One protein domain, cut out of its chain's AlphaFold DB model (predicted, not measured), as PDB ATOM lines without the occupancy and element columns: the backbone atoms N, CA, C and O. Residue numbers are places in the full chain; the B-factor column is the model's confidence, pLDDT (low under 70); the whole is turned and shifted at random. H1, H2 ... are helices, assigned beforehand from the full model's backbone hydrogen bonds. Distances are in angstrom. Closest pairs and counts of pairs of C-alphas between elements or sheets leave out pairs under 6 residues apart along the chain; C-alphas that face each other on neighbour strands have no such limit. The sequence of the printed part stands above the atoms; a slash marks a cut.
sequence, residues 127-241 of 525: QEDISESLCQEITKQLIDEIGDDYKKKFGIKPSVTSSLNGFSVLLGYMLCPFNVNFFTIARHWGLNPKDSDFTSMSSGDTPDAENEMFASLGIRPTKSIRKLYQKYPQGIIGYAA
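This is residues 127 to 241 of the 525 residues of the protein "PcfJ-like protein" of Treponema bryantii (UniProt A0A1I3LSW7). A long helix, H1, makes one side of a rounded domain, with H2 side by side with its first residues and the short helix H3, near the middle, meeting H2 with its beginning, at Phe 183, and pointing off at a wide angle to it. On the side away from H1 are two further pairs of short helices: H4 and H5, set at about right angles, and H6 and H7, which make a V at a tight link. The printed part has 115 residues, with seven named helices in the order H1 to H7 and no named strand; the class is all helix. It is compact, with a radius of gyration of the C-alphas of 13.6 A, and spans 37 by 34 by 30 A.

H1, residues 136 to 154, touches H2, residues 166 to 175, with its residues 136 to 143 alone; they run the same way at a shallow tilt of 13 degrees, and their closest C-alphas, of Gln 136 and Gly 166, are 6.1 A apart. H2 touches H3, residues 182 to 188, with the C-alphas of Gly 172 and Phe 183 closest at 5.0 A; at 72 degrees they are only just about perpendicular. H3 and H4, residues 196 to 201, are close but not clearly touching, their closest C-alphas, of Ala 186 and Phe 198, being 7.2 A apart. H4 touches H5, residues 209 to 216, about perpendicular at 88 degrees, with the C-alphas of Met 201 and Met 213 closest at 5.0 A. H5 and H6, residues 223 to 231, are apart. H6 touches H7, residues 235 to 241, at a steep tilt of 60 degrees, opposite ways, with the C-alphas of Tyr 229 and Ile 236 closest at 6.5 A. H3 and H7 are only just apart, with their closest C-alphas 8.0 A from each other. The helix packing is mostly crossed, meaning that most touching pairs are not at a shallow tilt. Every O i to N i+4 pair is within hydrogen-bond range in H1, H2, H3, H5, H6 and H7; in H4 it is 1 of 2, and 3 of 3 O i to N i+3 pairs are within range.

H1 begins at C-alpha 136, (-8.456, 34.604, 23.459), and measures 25.6 A from first to last C-alpha. H2 measures 14.8 A and ends at C-alpha 175, (-3.449, 18.086, 16.317). H6 measures 12.5 A, and H7 ends at C-alpha 241, (-24.881, 7.240, 10.978).

The C-alphas of Lys 152 and Ala 241, the two farthest apart, are 37.7 A from each other. The printed part has no cut. The link from H1 to H2, 11 residues, is long. The mean pLDDT of the printed part is 83.4, and residues 127 to 135, 189 to 195 and 197 are under 70.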
ATOM      1  N   GLN A 127      -9.332  14.546  28.204       55.56
ATOM      2  CA  GLN A 127     -10.522  14.335  29.024       55.56
ATOM      3  C   GLN A 127     -10.643  15.322  30.188       55.56
ATOM      4  O   GLN A 127     -11.765  15.539  30.648       55.56
ATOM      5  N   GLU A 128      -9.542  15.933  30.638       55.25
ATOM      6  CA  GLU A 128      -9.594  16.934  31.702       55.25
ATOM      7  C   GLU A 128     -10.444  18.128  31.253       55.25
ATOM      8  O   GLU A 128     -10.560  18.430  30.057       55.25
ATOM      9  N   ASP A 129     -11.112  18.785  32.199       53.75
ATOM     10  CA  ASP A 129     -11.918  19.956  31.889       53.75
ATOM     11  C   ASP A 129     -10.998  21.150  31.596       53.75
ATOM     12  O   ASP A 129     -10.748  22.012  32.432       53.75
ATOM     13  N   ILE A 130     -10.476  21.194  30.370       59.66
ATOM     14  CA  ILE A 130      -9.668  22.299  29.841       59.66
ATOM     15  C   ILE A 130     -10.547  23.533  29.534       59.66
ATOM     16  O   ILE A 130     -10.173  24.386  28.727       59.66
ATOM     17  N   SER A 131     -11.743  23.618  30.134       50.28
ATOM     18  CA  SER A 131     -12.639  24.775  30.060       50.28
ATOM     19  C   SER A 131     -12.079  26.010  30.764       50.28
ATOM     20  O   SER A 131     -12.638  27.098  30.601       50.28
ATOM     21  N   GLU A 132     -10.954  25.880  31.481       56.66
ATOM     22  CA  GLU A 132     -10.127  27.022  31.861       56.66
ATOM     23  C   GLU A 132      -9.743  27.802  30.592       56.66
ATOM     24  O   GLU A 132      -8.865  27.427  29.810       56.66
ATOM     25  N   SER A 133     -10.468  28.895  30.347       58.38
ATOM     26  CA  SER A 133     -10.274  29.711  29.161       58.38
ATOM     27  C   SER A 133      -8.934  30.427  29.264       58.38
ATOM     28  O   SER A 133      -8.820  31.455  29.938       58.38
ATOM     29  N   LEU A 134      -7.929  29.932  28.544       69.12
ATOM     30  CA  LEU A 134      -6.822  30.787  28.151       69.12
ATOM     31  C   LEU A 134      -7.406  32.025  27.457       69.12
ATOM     32  O   LEU A 134      -8.371  31.934  26.689       69.12
ATOM     33  N   CYS A 135      -6.838  33.189  27.748       68.94
ATOM     34  CA  CYS A 135      -7.242  34.435  27.114       68.94
ATOM     35  C   CYS A 135      -7.214  34.281  25.574       68.94
ATOM     36  O   CYS A 135      -6.313  33.656  24.999       68.94
ATOM     37  N   GLN A 136      -8.249  34.802  24.900       75.94
ATOM     38  CA  GLN A 136      -8.456  34.604  23.459       75.94
ATOM     39  C   GLN A 136      -7.298  35.167  22.639       75.94
ATOM     40  O   GLN A 136      -6.947  34.618  21.601       75.94
ATOM     41  N   GLU A 137      -6.678  36.234  23.116       75.88
ATOM     42  CA  GLU A 137      -5.563  36.908  22.476       75.88
ATOM     43  C   GLU A 137      -4.274  36.090  22.559       75.88
ATOM     44  O   GLU A 137      -3.563  36.025  21.561       75.88
ATOM     45  N   ILE A 138      -4.006  35.416  23.687       81.62
ATOM     46  CA  ILE A 138      -2.889  34.456  23.800       81.62
ATOM     47  C   ILE A 138      -3.094  33.339  22.780       81.62
ATOM     48  O   ILE A 138      -2.210  33.019  21.992       81.62
ATOM     49  N   THR A 139      -4.303  32.783  22.772       85.25
ATOM     50  CA  THR A 139      -4.686  31.696  21.872       85.25
ATOM     51  C   THR A 139      -4.532  32.114  20.408       85.25
ATOM     52  O   THR A 139      -3.943  31.388  19.616       85.25
ATOM     53  N   LYS A 140      -5.007  33.315  20.055       86.31
ATOM     54  CA  LYS A 140      -4.886  33.888  18.714       86.31
ATOM     55  C   LYS A 140      -3.428  34.120  18.328       86.31
ATOM     56  O   LYS A 140      -3.054  33.737  17.230       86.31
ATOM     57  N   GLN A 141      -2.621  34.703  19.217       87.69
ATOM     58  CA  GLN A 141      -1.198  34.932  18.969       87.69
ATOM     59  C   GLN A 141      -0.480  33.613  18.662       87.69
ATOM     60  O   GLN A 141       0.210  33.516  17.653       87.69
ATOM     61  N   LEU A 142      -0.687  32.584  19.488       89.44
ATOM     62  CA  LEU A 142      -0.066  31.274  19.286       89.44
ATOM     63  C   LEU A 142      -0.539  30.608  17.991       89.44
ATOM     64  O   LEU A 142       0.281  30.113  17.229       89.44
ATOM     65  N   ILE A 143      -1.844  30.628  17.706       91.50
ATOM     66  CA  ILE A 143      -2.391  30.100  16.445       91.50
ATOM     67  C   ILE A 143      -1.817  30.853  15.243       91.50
ATOM     68  O   ILE A 143      -1.497  30.229  14.234       91.50
ATOM     69  N   ASP A 144      -1.666  32.176  15.334       91.31
ATOM     70  CA  ASP A 144      -1.097  32.982  14.259       91.31
ATOM     71  C   ASP A 144       0.368  32.613  13.997       91.31
ATOM     72  O   ASP A 144       0.720  32.386  12.839       91.31
ATOM     73  N   GLU A 145       1.182  32.487  15.047       90.12
ATOM     74  CA  GLU A 145       2.591  32.090  14.941       90.12
ATOM     75  C   GLU A 145       2.754  30.656  14.414       90.12
ATOM     76  O   GLU A 145       3.530  30.419  13.486       90.12
ATOM     77  N   ILE A 146       1.996  29.696  14.959       90.62
ATOM     78  CA  ILE A 146       2.006  28.300  14.497       90.62
ATOM     79  C   ILE A 146       1.530  28.231  13.039       90.62
ATOM     80  O   ILE A 146       2.105  27.519  12.215       90.62
ATOM     81  N   GLY A 147       0.491  28.991  12.693       92.44
ATOM     82  CA  GLY A 147      -0.073  29.041  11.349       92.44
ATOM     83  C   GLY A 147       0.887  29.614  10.308       92.44
ATOM     84  O   GLY A 147       0.856  29.181   9.155       92.44
ATOM     85  N   ASP A 148       1.768  30.540  10.688       92.31
ATOM     86  CA  ASP A 148       2.808  31.060   9.795       92.31
ATOM     87  C   ASP A 148       3.855  29.987   9.453       92.31
ATOM     88  O   ASP A 148       4.327  29.931   8.315       92.31
ATOM     89  N   ASP A 149       4.161  29.080  10.385       89.44
ATOM     90  CA  ASP A 149       5.020  27.922  10.114       89.44
ATOM     91  C   ASP A 149       4.346  26.941   9.131       89.44
ATOM     92  O   ASP A 149       4.993  26.456   8.199       89.44
ATOM     93  N   TYR A 150       3.031  26.716   9.249       90.50
ATOM     94  CA  TYR A 150       2.269  25.929   8.266       90.50
ATOM     95  C   TYR A 150       2.176  26.614   6.899       90.50
ATOM     96  O   TYR A 150       2.321  25.947   5.875       90.50
ATOM     97  N   LYS A 151       2.023  27.945   6.859       93.44
ATOM     98  CA  LYS A 151       2.044  28.719   5.611       93.44
ATOM     99  C   LYS A 151       3.376  28.576   4.882       93.44
ATOM    100  O   LYS A 151       3.380  28.446   3.662       93.44
ATOM    101  N   LYS A 152       4.500  28.569   5.605       92.44
ATOM    102  CA  LYS A 152       5.823  28.307   5.013       92.44
ATOM    103  C   LYS A 152       5.927  26.885   4.456       92.44
ATOM    104  O   LYS A 152       6.483  26.709   3.381       92.44
ATOM    105  N   LYS A 153       5.389  25.887   5.170       90.88
ATOM    106  CA  LYS A 153       5.458  24.466   4.780       90.88
ATOM    107  C   LYS A 153       4.545  24.116   3.595       90.88
ATOM    108  O   LYS A 153       4.962  23.364   2.724       90.88
ATOM    109  N   PHE A 154       3.319  24.639   3.563       91.00
ATOM    110  CA  PHE A 154       2.265  24.224   2.620       91.00
ATOM    111  C   PHE A 154       1.759  25.346   1.699       91.00
ATOM    112  O   PHE A 154       0.837  25.136   0.919       91.00
ATOM    113  N   GLY A 155       2.293  26.563   1.816       92.94
ATOM    114  CA  GLY A 155       1.843  27.740   1.057       92.94
ATOM    115  C   GLY A 155       0.524  28.355   1.546       92.94
ATOM    116  O   GLY A 155       0.173  29.463   1.140       92.94
ATOM    117  N   ILE A 156      -0.198  27.684   2.448       92.38
ATOM    118  CA  ILE A 156      -1.521  28.089   2.935       92.38
ATOM    119  C   ILE A 156      -1.502  28.143   4.462       92.38
ATOM    120  O   ILE A 156      -1.037  27.214   5.120       92.38
ATOM    121  N   LYS A 157      -2.024  29.236   5.032       93.12
ATOM    122  CA  LYS A 157      -2.216  29.371   6.482       93.12
ATOM    123  C   LYS A 157      -3.536  28.693   6.880       93.12
ATOM    124  O   LYS A 157      -4.575  29.110   6.363       93.12
ATOM    125  N   PRO A 158      -3.531  27.697   7.783       90.81
ATOM    126  CA  PRO A 158      -4.760  27.061   8.234       90.81
ATOM    127  C   PRO A 158      -5.664  28.068   8.953       90.81
ATOM    128  O   PRO A 158      -5.235  28.747   9.890       90.81
ATOM    129  N   SER A 159      -6.917  28.172   8.511       87.19
ATOM    130  CA  SER A 159      -7.913  29.066   9.103       87.19
ATOM    131  C   SER A 159      -8.705  28.371  10.205       87.19
ATOM    132  O   SER A 159      -9.165  27.246  10.026       87.19
ATOM    133  N   VAL A 160      -8.962  29.074  11.307       84.19
ATOM    134  CA  VAL A 160      -9.771  28.549  12.413       84.19
ATOM    135  C   VAL A 160     -11.208  29.042  12.297       84.19
ATOM    136  O   VAL A 160     -11.542  30.148  12.716       84.19
ATOM    137  N   THR A 161     -12.077  28.205  11.740       82.94
ATOM    138  CA  THR A 161     -13.533  28.411  11.744       82.94
ATOM    139  C   THR A 161     -14.177  27.392  12.678       82.94
ATOM    140  O   THR A 161     -14.611  26.325  12.242       82.94
ATOM    141  N   SER A 162     -14.175  27.689  13.978       82.88
ATOM    142  CA  SER A 162     -14.647  26.784  15.029       82.88
ATOM    143  C   SER A 162     -15.356  27.546  16.147       82.88
ATOM    144  O   SER A 162     -15.066  28.718  16.388       82.88
ATOM    145  N   SER A 163     -16.265  26.870  16.848       81.50
ATOM    146  CA  SER A 163     -16.835  27.341  18.115       81.50
ATOM    147  C   SER A 163     -15.934  27.062  19.330       81.50
ATOM    148  O   SER A 163     -16.246  27.519  20.431       81.50
ATOM    149  N   LEU A 164     -14.823  26.338  19.143       82.25
ATOM    150  CA  LEU A 164     -13.833  26.065  20.185       82.25
ATOM    151  C   LEU A 164     -13.133  27.347  20.660       82.25
ATOM    152  O   LEU A 164     -12.919  28.289  19.897       82.25
ATOM    153  N   ASN A 165     -12.738  27.366  21.933       80.56
ATOM    154  CA  ASN A 165     -12.052  28.493  22.558       80.56
ATOM    155  C   ASN A 165     -10.951  28.028  23.530       80.56
ATOM    156  O   ASN A 165     -10.822  26.837  23.824       80.56
ATOM    157  N   GLY A 166     -10.125  28.981  23.976       81.69
ATOM    158  CA  GLY A 166      -9.047  28.752  24.941       81.69
ATOM    159  C   GLY A 166      -8.078  27.646  24.514       81.69
ATOM    160  O   GLY A 166      -7.686  27.545  23.353       81.69
ATOM    161  N   PHE A 167      -7.718  26.768  25.446       81.62
ATOM    162  CA  PHE A 167      -6.815  25.656  25.153       81.62
ATOM    163  C   PHE A 167      -7.408  24.611  24.205       81.62
ATOM    164  O   PHE A 167      -6.656  23.962  23.486       81.62
ATOM    165  N   SER A 168      -8.736  24.461  24.149       82.75
ATOM    166  CA  SER A 168      -9.358  23.462  23.270       82.75
ATOM    167  C   SER A 168      -9.105  23.763  21.794       82.75
ATOM    168  O   SER A 168      -8.836  22.852  21.016       82.75
ATOM    169  N   VAL A 169      -9.151  25.040  21.398       87.19
ATOM    170  CA  VAL A 169      -8.841  25.420  20.012       87.19
ATOM    171  C   VAL A 169      -7.342  25.333  19.725       87.19
ATOM    172  O   VAL A 169      -6.975  24.919  18.631       87.19
ATOM    173  N   LEU A 170      -6.480  25.638  20.703       87.88
ATOM    174  CA  LEU A 170      -5.028  25.496  20.558       87.88
ATOM    175  C   LEU A 170      -4.627  24.028  20.362       87.88
ATOM    176  O   LEU A 170      -3.917  23.710  19.415       87.88
ATOM    177  N   LEU A 171      -5.146  23.128  21.203       85.19
ATOM    178  CA  LEU A 171      -4.941  21.685  21.073       85.19
ATOM    179  C   LEU A 171      -5.485  21.162  19.746       85.19
ATOM    180  O   LEU A 171      -4.781  20.453  19.031       85.19
ATOM    181  N   GLY A 172      -6.703  21.561  19.371       87.06
ATOM    182  CA  GLY A 172      -7.259  21.195  18.073       87.06
ATOM    183  C   GLY A 172      -6.395  21.672  16.905       87.06
ATOM    184  O   GLY A 172      -6.195  20.921  15.957       87.06
ATOM    185  N   TYR A 173      -5.812  22.872  17.000       90.25
ATOM    186  CA  TYR A 173      -4.900  23.416  15.990       90.25
ATOM    187  C   TYR A 173      -3.551  22.693  15.936       90.25
ATOM    188  O   TYR A 173      -2.987  22.529  14.861       90.25
ATOM    189  N   MET A 174      -3.021  22.228  17.067       87.50
ATOM    190  CA  MET A 174      -1.789  21.428  17.089       87.50
ATOM    191  C   MET A 174      -1.984  20.045  16.474       87.50
ATOM    192  O   MET A 174      -1.101  19.526  15.789       87.50
ATOM    193  N   LEU A 175      -3.132  19.435  16.759       84.31
ATOM    194  CA  LEU A 175      -3.449  18.086  16.317       84.31
ATOM    195  C   LEU A 175      -3.847  18.066  14.845       84.31
ATOM    196  O   LEU A 175      -3.292  17.278  14.077       84.31
ATOM    197  N   CYS A 176      -4.766  18.953  14.468       88.44
ATOM    198  CA  CYS A 176      -5.366  19.044  13.143       88.44
ATOM    199  C   CYS A 176      -5.491  20.511  12.703       88.44
ATOM    200  O   CYS A 176      -6.600  21.046  12.656       88.44
ATOM    201  N   PRO A 177      -4.381  21.193  12.375       90.44
ATOM    202  CA  PRO A 177      -4.380  22.613  12.002       90.44
ATOM    203  C   PRO A 177      -5.346  22.945  10.857       90.44
ATOM    204  O   PRO A 177      -6.027  23.969  10.905       90.44
ATOM    205  N   PHE A 178      -5.450  22.076   9.850       91.44
ATOM    206  CA  PHE A 178      -6.350  22.259   8.707       91.44
ATOM    207  C   PHE A 178      -7.760  21.699   8.941       91.44
ATOM    208  O   PHE A 178      -8.642  21.897   8.111       91.44
ATOM    209  N   ASN A 179      -7.998  21.039  10.079       91.12
ATOM    210  CA  ASN A 179      -9.297  20.488  10.446       91.12
ATOM    211  C   ASN A 179      -9.539  20.545  11.967       91.12
ATOM    212  O   ASN A 179      -9.766  19.539  12.637       91.12
ATOM    213  N   VAL A 180      -9.493  21.751  12.536       90.25
ATOM    214  CA  VAL A 180      -9.546  21.968  13.997       90.25
ATOM    215  C   VAL A 180     -10.811  21.388  14.634       90.25
ATOM    216  O   VAL A 180     -10.793  20.921  15.770       90.25
ATOM    217  N   ASN A 181     -11.928  21.393  13.905       89.69
ATOM    218  CA  ASN A 181     -13.201  20.865  14.388       89.69
ATOM    219  C   ASN A 181     -13.167  19.342  14.597       89.69
ATOM    220  O   ASN A 181     -13.927  18.832  15.426       89.69
ATOM    221  N   PHE A 182     -12.262  18.622  13.921       87.75
ATOM    222  CA  PHE A 182     -12.093  17.180  14.094       87.75
ATOM    223  C   PHE A 182     -11.671  16.833  15.514       87.75
ATOM    224  O   PHE A 182     -12.109  15.820  16.041       87.75
ATOM    225  N   PHE A 183     -10.960  17.732  16.197       83.88
ATOM    226  CA  PHE A 183     -10.629  17.574  17.611       83.88
ATOM    227  C   PHE A 183     -11.860  17.306  18.491       83.88
ATOM    228  O   PHE A 183     -11.818  16.481  19.399       83.88
ATOM    229  N   THR A 184     -12.982  17.971  18.202       82.75
ATOM    230  CA  THR A 184     -14.224  17.799  18.975       82.75
ATOM    231  C   THR A 184     -14.825  16.412  18.762       82.75
ATOM    232  O   THR A 184     -15.357  15.808  19.693       82.75
ATOM    233  N   ILE A 185     -14.736  15.922  17.529       81.50
ATOM    234  CA  ILE A 185     -15.193  14.595  17.137       81.50
ATOM    235  C   ILE A 185     -14.278  13.521  17.751       81.50
ATOM    236  O   ILE A 185     -14.760  12.622  18.434       81.50
ATOM    237  N   ALA A 186     -12.960  13.661  17.601       77.81
ATOM    238  CA  ALA A 186     -11.969  12.731  18.131       77.81
ATOM    239  C   ALA A 186     -12.055  12.590  19.656       77.81
ATOM    240  O   ALA A 186     -12.095  11.474  20.171       77.81
ATOM    241  N   ARG A 187     -12.191  13.713  20.382       75.06
ATOM    242  CA  ARG A 187     -12.407  13.702  21.837       75.06
ATOM    243  C   ARG A 187     -13.662  12.922  22.216       75.06
ATOM    244  O   ARG A 187     -13.670  12.241  23.237       75.06
ATOM    245  N   HIS A 188     -14.727  13.037  21.425       71.50
ATOM    246  CA  HIS A 188     -15.964  12.323  21.703       71.50
ATOM    247  C   HIS A 188     -15.806  10.805  21.572       71.50
ATOM    248  O   HIS A 188     -16.319  10.074  22.414       71.50
ATOM    249  N   TRP A 189     -15.072  10.357  20.558       69.44
ATOM    250  CA  TRP A 189     -14.815   8.942  20.295       69.44
ATOM    251  C   TRP A 189     -13.676   8.349  21.122       69.44
ATOM    252  O   TRP A 189     -13.347   7.182  20.951       69.44
ATOM    253  N   GLY A 190     -13.059   9.140  22.004       65.69
ATOM    254  CA  GLY A 190     -11.889   8.698  22.755       65.69
ATOM    255  C   GLY A 190     -10.696   8.372  21.855       65.69
ATOM    256  O   GLY A 190      -9.792   7.675  22.305       65.69
ATOM    257  N   LEU A 191     -10.683   8.871  20.611       68.12
ATOM    258  CA  LEU A 191      -9.561   8.675  19.704       68.12
ATOM    259  C   LEU A 191      -8.358   9.407  20.278       68.12
ATOM    260  O   LEU A 191      -8.357  10.637  20.403       68.12
ATOM    261  N   ASN A 192      -7.327   8.648  20.619       67.06
ATOM    262  CA  ASN A 192      -6.046   9.229  20.948       67.06
ATOM    263  C   ASN A 192      -5.391   9.686  19.634       67.06
ATOM    264  O   ASN A 192      -5.252   8.890  18.708       67.06
ATOM    265  N   PRO A 193      -4.954  10.950  19.522       65.81
ATOM    266  CA  PRO A 193      -4.309  11.452  18.311       65.81
ATOM    267  C   PRO A 193      -2.998  10.759  17.930       65.81
ATOM    268  O   PRO A 193      -2.451  11.031  16.863       65.81
ATOM    269  N   LYS A 194      -2.470   9.915  18.822       67.19
ATOM    270  CA  LYS A 194      -1.293   9.074  18.595       67.19
ATOM    271  C   LYS A 194      -1.657   7.685  18.041       67.19
ATOM    272  O   LYS A 194      -0.748   6.958  17.653       67.19
ATOM    273  N   ASP A 195      -2.942   7.328  17.993       68.25
ATOM    274  CA  ASP A 195      -3.414   6.027  17.512       68.25
ATOM    275  C   ASP A 195      -3.639   6.046  15.993       68.25
ATOM    276  O   ASP A 195      -3.986   7.075  15.401       68.25
ATOM    277  N   SER A 196      -3.498   4.879  15.355       70.75
ATOM    278  CA  SER A 196      -3.713   4.707  13.911       70.75
ATOM    279  C   SER A 196      -5.118   5.113  13.471       70.75
ATOM    280  O   SER A 196      -5.279   5.697  12.398       70.75
ATOM    281  N   ASP A 197      -6.126   4.878  14.312       69.81
ATOM    282  CA  ASP A 197      -7.527   5.178  14.005       69.81
ATOM    283  C   ASP A 197      -7.761   6.678  13.804       69.81
ATOM    284  O   ASP A 197      -8.484   7.070  12.888       69.81
ATOM    285  N   PHE A 198      -7.078   7.536  14.570       73.19
ATOM    286  CA  PHE A 198      -7.141   8.985  14.372       73.19
ATOM    287  C   PHE A 198      -6.588   9.375  12.996       73.19
ATOM    288  O   PHE A 198      -7.232  10.115  12.250       73.19
ATOM    289  N   THR A 199      -5.416   8.839  12.643       73.50
ATOM    290  CA  THR A 199      -4.759   9.123  11.357       73.50
ATOM    291  C   THR A 199      -5.494   8.529  10.157       73.50
ATOM    292  O   THR A 199      -5.426   9.094   9.071       73.50
ATOM    293  N   SER A 200      -6.245   7.437  10.350       74.38
ATOM    294  CA  SER A 200      -7.048   6.808   9.293       74.38
ATOM    295  C   SER A 200      -8.196   7.695   8.802       74.38
ATOM    296  O   SER A 200      -8.625   7.588   7.656       74.38
ATOM    297  N   MET A 201      -8.684   8.590   9.664       75.19
ATOM    298  CA  MET A 201      -9.782   9.494   9.344       75.19
ATOM    299  C   MET A 201      -9.317  10.827   8.772       75.19
ATOM    300  O   MET A 201     -10.040  11.463   8.016       75.19
ATOM    301  N   SER A 202      -8.153  11.308   9.192       80.25
ATOM    302  CA  SER A 202      -7.651  12.616   8.796       80.25
ATOM    303  C   SER A 202      -6.154  12.665   9.046       80.25
ATOM    304  O   SER A 202      -5.715  12.523  10.188       80.25
ATOM    305  N   SER A 203      -5.378  12.997   8.015       78.94
ATOM    306  CA  SER A 203      -3.954  13.331   8.155       78.94
ATOM    307  C   SER A 203      -3.743  14.487   9.140       78.94
ATOM    308  O   SER A 203      -2.749  14.546   9.862       78.94
ATOM    309  N   GLY A 204      -4.719  15.399   9.219       78.62
ATOM    310  CA  GLY A 204      -4.791  16.495  10.184       78.62
ATOM    311  C   GLY A 204      -3.865  17.665   9.857       78.62
ATOM    312  O   GLY A 204      -4.268  18.820  10.016       78.62
ATOM    313  N   ASP A 205      -2.645  17.391   9.395       82.50
ATOM    314  CA  ASP A 205      -1.605  18.384   9.127       82.50
ATOM    315  C   ASP A 205      -1.495  18.813   7.657       82.50
ATOM    316  O   ASP A 205      -0.677  19.684   7.354       82.50
ATOM    317  N   THR A 206      -2.334  18.273   6.769       86.81
ATOM    318  CA  THR A 206      -2.387  18.648   5.348       86.81
ATOM    319  C   THR A 206      -3.620  19.504   5.025       86.81
ATOM    320  O   THR A 206      -4.644  19.386   5.703       86.81
ATOM    321  N   PRO A 207      -3.578  20.343   3.971       88.88
ATOM    322  CA  PRO A 207      -4.740  21.120   3.526       88.88
ATOM    323  C   PRO A 207      -5.991  20.292   3.196       88.88
ATOM    324  O   PRO A 207      -7.100  20.825   3.259       88.88
ATOM    325  N   ASP A 208      -5.829  19.008   2.874       89.31
ATOM    326  CA  ASP A 208      -6.919  18.110   2.494       89.31
ATOM    327  C   ASP A 208      -7.576  17.398   3.687       89.31
ATOM    328  O   ASP A 208      -8.618  16.769   3.513       89.31
ATOM    329  N   ALA A 209      -7.059  17.573   4.907       89.88
ATOM    330  CA  ALA A 209      -7.516  16.891   6.122       89.88
ATOM    331  C   ALA A 209      -9.037  16.965   6.382       89.88
ATOM    332  O   ALA A 209      -9.645  16.008   6.865       89.88
ATOM    333  N   GLU A 210      -9.690  18.091   6.073       90.88
ATOM    334  CA  GLU A 210     -11.156  18.190   6.182       90.88
ATOM    335  C   GLU A 210     -11.858  17.284   5.160       90.88
ATOM    336  O   GLU A 210     -12.819  16.587   5.495       90.88
ATOM    337  N   ASN A 211     -11.381  17.284   3.914       91.19
ATOM    338  CA  ASN A 211     -11.954  16.476   2.843       91.19
ATOM    339  C   ASN A 211     -11.694  14.985   3.070       91.19
ATOM    340  O   ASN A 211     -12.584  14.190   2.790       91.19
ATOM    341  N   GLU A 212     -10.529  14.616   3.606       90.12
ATOM    342  CA  GLU A 212     -10.197  13.246   4.011       90.12
ATOM    343  C   GLU A 212     -11.190  12.721   5.054       90.12
ATOM    344  O   GLU A 212     -11.779  11.663   4.846       90.12
ATOM    345  N   MET A 213     -11.478  13.505   6.100       89.88
ATOM    346  CA  MET A 213     -12.463  13.144   7.132       89.88
ATOM    347  C   MET A 213     -13.870  12.988   6.565       89.88
ATOM    348  O   MET A 213     -14.587  12.041   6.888       89.88
ATOM    349  N   PHE A 214     -14.290  13.902   5.689       91.50
ATOM    350  CA  PHE A 214     -15.579  13.743   5.028       91.50
ATOM    351  C   PHE A 214     -15.596  12.513   4.114       91.50
ATOM    352  O   PHE A 214     -16.582  11.778   4.128       91.50
ATOM    353  N   ALA A 215     -14.521  12.246   3.373       89.75
ATOM    354  CA  ALA A 215     -14.405  11.083   2.500       89.75
ATOM    355  C   ALA A 215     -14.419   9.764   3.285       89.75
ATOM    356  O   ALA A 215     -15.127   8.845   2.875       89.75
ATOM    357  N   SER A 216     -13.735   9.691   4.432       84.94
ATOM    358  CA  SER A 216     -13.716   8.503   5.294       84.94
ATOM    359  C   SER A 216     -15.104   8.178   5.853       84.94
ATOM    360  O   SER A 216     -15.437   7.017   6.045       84.94
ATOM    361  N   LEU A 217     -15.947   9.196   6.059       84.62
ATOM    362  CA  LEU A 217     -17.351   9.043   6.459       84.62
ATOM    363  C   LEU A 217     -18.311   8.908   5.261       84.62
ATOM    364  O   LEU A 217     -19.533   8.881   5.429       84.62
ATOM    365  N   GLY A 218     -17.786   8.901   4.034       87.12
ATOM    366  CA  GLY A 218     -18.571   8.901   2.804       87.12
ATOM    367  C   GLY A 218     -19.434  10.156   2.617       87.12
ATOM    368  O   GLY A 218     -20.414  10.125   1.878       87.12
ATOM    369  N   ILE A 219     -19.144  11.268   3.280       91.19
ATOM    370  CA  ILE A 219     -19.926  12.504   3.216       91.19
ATOM    371  C   ILE A 219     -19.385  13.407   2.109       91.19
ATOM    372  O   ILE A 219     -18.190  13.653   1.998       91.19
ATOM    373  N   ARG A 220     -20.283  13.984   1.302       92.00
ATOM    374  CA  ARG A 220     -19.906  15.036   0.353       92.00
ATOM    375  C   ARG A 220     -19.918  16.399   1.063       92.00
ATOM    376  O   ARG A 220     -20.987  16.801   1.529       92.00
ATOM    377  N   PRO A 221     -18.808  17.157   1.100       92.56
ATOM    378  CA  PRO A 221     -18.713  18.404   1.862       92.56
ATOM    379  C   PRO A 221     -19.429  19.577   1.173       92.56
ATOM    380  O   PRO A 221     -18.819  20.478   0.597       92.56
ATOM    381  N   THR A 222     -20.762  19.586   1.210       92.88
ATOM    382  CA  THR A 222     -21.557  20.718   0.706       92.88
ATOM    383  C   THR A 222     -21.388  21.956   1.593       92.88
ATOM    384  O   THR A 222     -21.037  21.859   2.770       92.88
ATOM    385  N   LYS A 223     -21.712  23.146   1.065       92.94
ATOM    386  CA  LYS A 223     -21.658  24.407   1.832       92.94
ATOM    387  C   LYS A 223     -22.470  24.341   3.136       92.94
ATOM    388  O   LYS A 223     -22.026  24.859   4.158       92.94
ATOM    389  N   SER A 224     -23.638  23.695   3.109       92.38
ATOM    390  CA  SER A 224     -24.500  23.526   4.286       92.38
ATOM    391  C   SER A 224     -23.876  22.604   5.332       92.38
ATOM    392  O   SER A 224     -23.877  22.947   6.512       92.38
ATOM    393  N   ILE A 225     -23.286  21.483   4.899       93.00
ATOM    394  CA  ILE A 225     -22.598  20.525   5.778       93.00
ATOM    395  C   ILE A 225     -21.356  21.162   6.403       93.00
ATOM    396  O   ILE A 225     -21.174  21.066   7.611       93.00
ATOM    397  N   ARG A 226     -20.549  21.901   5.630       92.38
ATOM    398  CA  ARG A 226     -19.393  22.640   6.166       92.38
ATOM    399  C   ARG A 226     -19.806  23.689   7.200       92.38
ATOM    400  O   ARG A 226     -19.226  23.760   8.277       92.38
ATOM    401  N   LYS A 227     -20.854  24.474   6.919       91.88
ATOM    402  CA  LYS A 227     -21.366  25.478   7.869       91.88
ATOM    403  C   LYS A 227     -21.892  24.836   9.158       91.88
ATOM    404  O   LYS A 227     -21.693  25.381  10.242       91.88
ATOM    405  N   LEU A 228     -22.568  23.694   9.041       91.62
ATOM    406  CA  LEU A 228     -22.980  22.888  10.184       91.62
ATOM    407  C   LEU A 228     -21.757  22.408  10.968       91.62
ATOM    408  O   LEU A 228     -21.711  22.626  12.172       91.62
ATOM    409  N   TYR A 229     -20.775  21.808  10.295       92.12
ATOM    410  CA  TYR A 229     -19.566  21.265  10.906       92.12
ATOM    411  C   TYR A 229     -18.801  22.317  11.717       92.12
ATOM    412  O   TYR A 229     -18.409  22.059  12.848       92.12
ATOM    413  N   GLN A 230     -18.689  23.541  11.198       90.44
ATOM    414  CA  GLN A 230     -18.074  24.668  11.907       90.44
ATOM    415  C   GLN A 230     -18.830  25.077  13.181       90.44
ATOM    416  O   GLN A 230     -18.222  25.533  14.149       90.44
ATOM    417  N   LYS A 231     -20.164  24.952  13.183       89.44
ATOM    418  CA  LYS A 231     -21.020  25.357  14.308       89.44
ATOM    419  C   LYS A 231     -21.172  24.246  15.349       89.44
ATOM    420  O   LYS A 231     -21.175  24.525  16.547       89.44
ATOM    421  N   TYR A 232     -21.356  23.017  14.884       90.44
ATOM    422  CA  TYR A 232     -21.657  21.832  15.676       90.44
ATOM    423  C   TYR A 232     -20.989  20.596  15.049       90.44
ATOM    424  O   TYR A 232     -21.653  19.831  14.342       90.44
ATOM    425  N   PRO A 233     -19.677  20.393  15.290       90.25
ATOM    426  CA  PRO A 233     -18.913  19.309  14.675       90.25
ATOM    427  C   PRO A 233     -19.539  17.927  14.882       90.25
ATOM    428  O   PRO A 233     -19.603  17.121  13.958       90.25
ATOM    429  N   GLN A 234     -20.086  17.675  16.074       87.44
ATOM    430  CA  GLN A 234     -20.690  16.395  16.446       87.44
ATOM    431  C   GLN A 234     -21.926  16.038  15.609       87.44
ATOM    432  O   GLN A 234     -22.273  14.866  15.498       87.44
ATOM    433  N   GLY A 235     -22.583  17.020  14.983       90.62
ATOM    434  CA  GLY A 235     -23.724  16.771  14.101       90.62
ATOM    435  C   GLY A 235     -23.367  15.911  12.885       90.62
ATOM    436  O   GLY A 235     -24.228  15.200  12.371       90.62
ATOM    437  N   ILE A 236     -22.097  15.917  12.461       91.06
ATOM    438  CA  ILE A 236     -21.601  15.067  11.369       91.06
ATOM    439  C   ILE A 236     -21.699  13.578  11.714       91.06
ATOM    440  O   ILE A 236     -21.923  12.764  10.824       91.06
ATOM    441  N   ILE A 237     -21.634  13.224  12.998       85.62
ATOM    442  CA  ILE A 237     -21.783  11.842  13.469       85.62
ATOM    443  C   ILE A 237     -23.200  11.343  13.183       85.62
ATOM    444  O   ILE A 237     -23.379  10.280  12.596       85.62
ATOM    445  N   GLY A 238     -24.212  12.148  13.525       90.19
ATOM    446  CA  GLY A 238     -25.605  11.835  13.208       90.19
ATOM    447  C   GLY A 238     -25.854  11.770  11.699       90.19
ATOM    448  O   GLY A 238     -26.599  10.905  11.238       90.19
ATOM    449  N   TYR A 239     -25.207  12.638  10.912       93.12
ATOM    450  CA  TYR A 239     -25.276  12.596   9.445       93.12
ATOM    451  C   TYR A 239     -24.730  11.277   8.897       93.12
ATOM    452  O   TYR A 239     -25.412  10.593   8.133       93.12
ATOM    453  N   ALA A 240     -23.513  10.913   9.301       89.81
ATOM    454  CA  ALA A 240     -22.840   9.707   8.848       89.81
ATOM    455  C   ALA A 240     -23.613   8.446   9.258       89.81
ATOM    456  O   ALA A 240     -23.841   7.580   8.421       89.81
ATOM    457  N   ALA A 241     -24.103   8.378  10.498       88.62
ATOM    458  CA  ALA A 241     -24.881   7.240  10.978       88.62
ATOM    459  C   ALA A 241     -26.240   7.107  10.265       88.62
ATOM    460  O   ALA A 241     -26.631   6.012   9.880       88.62
TER     461      ALA A 241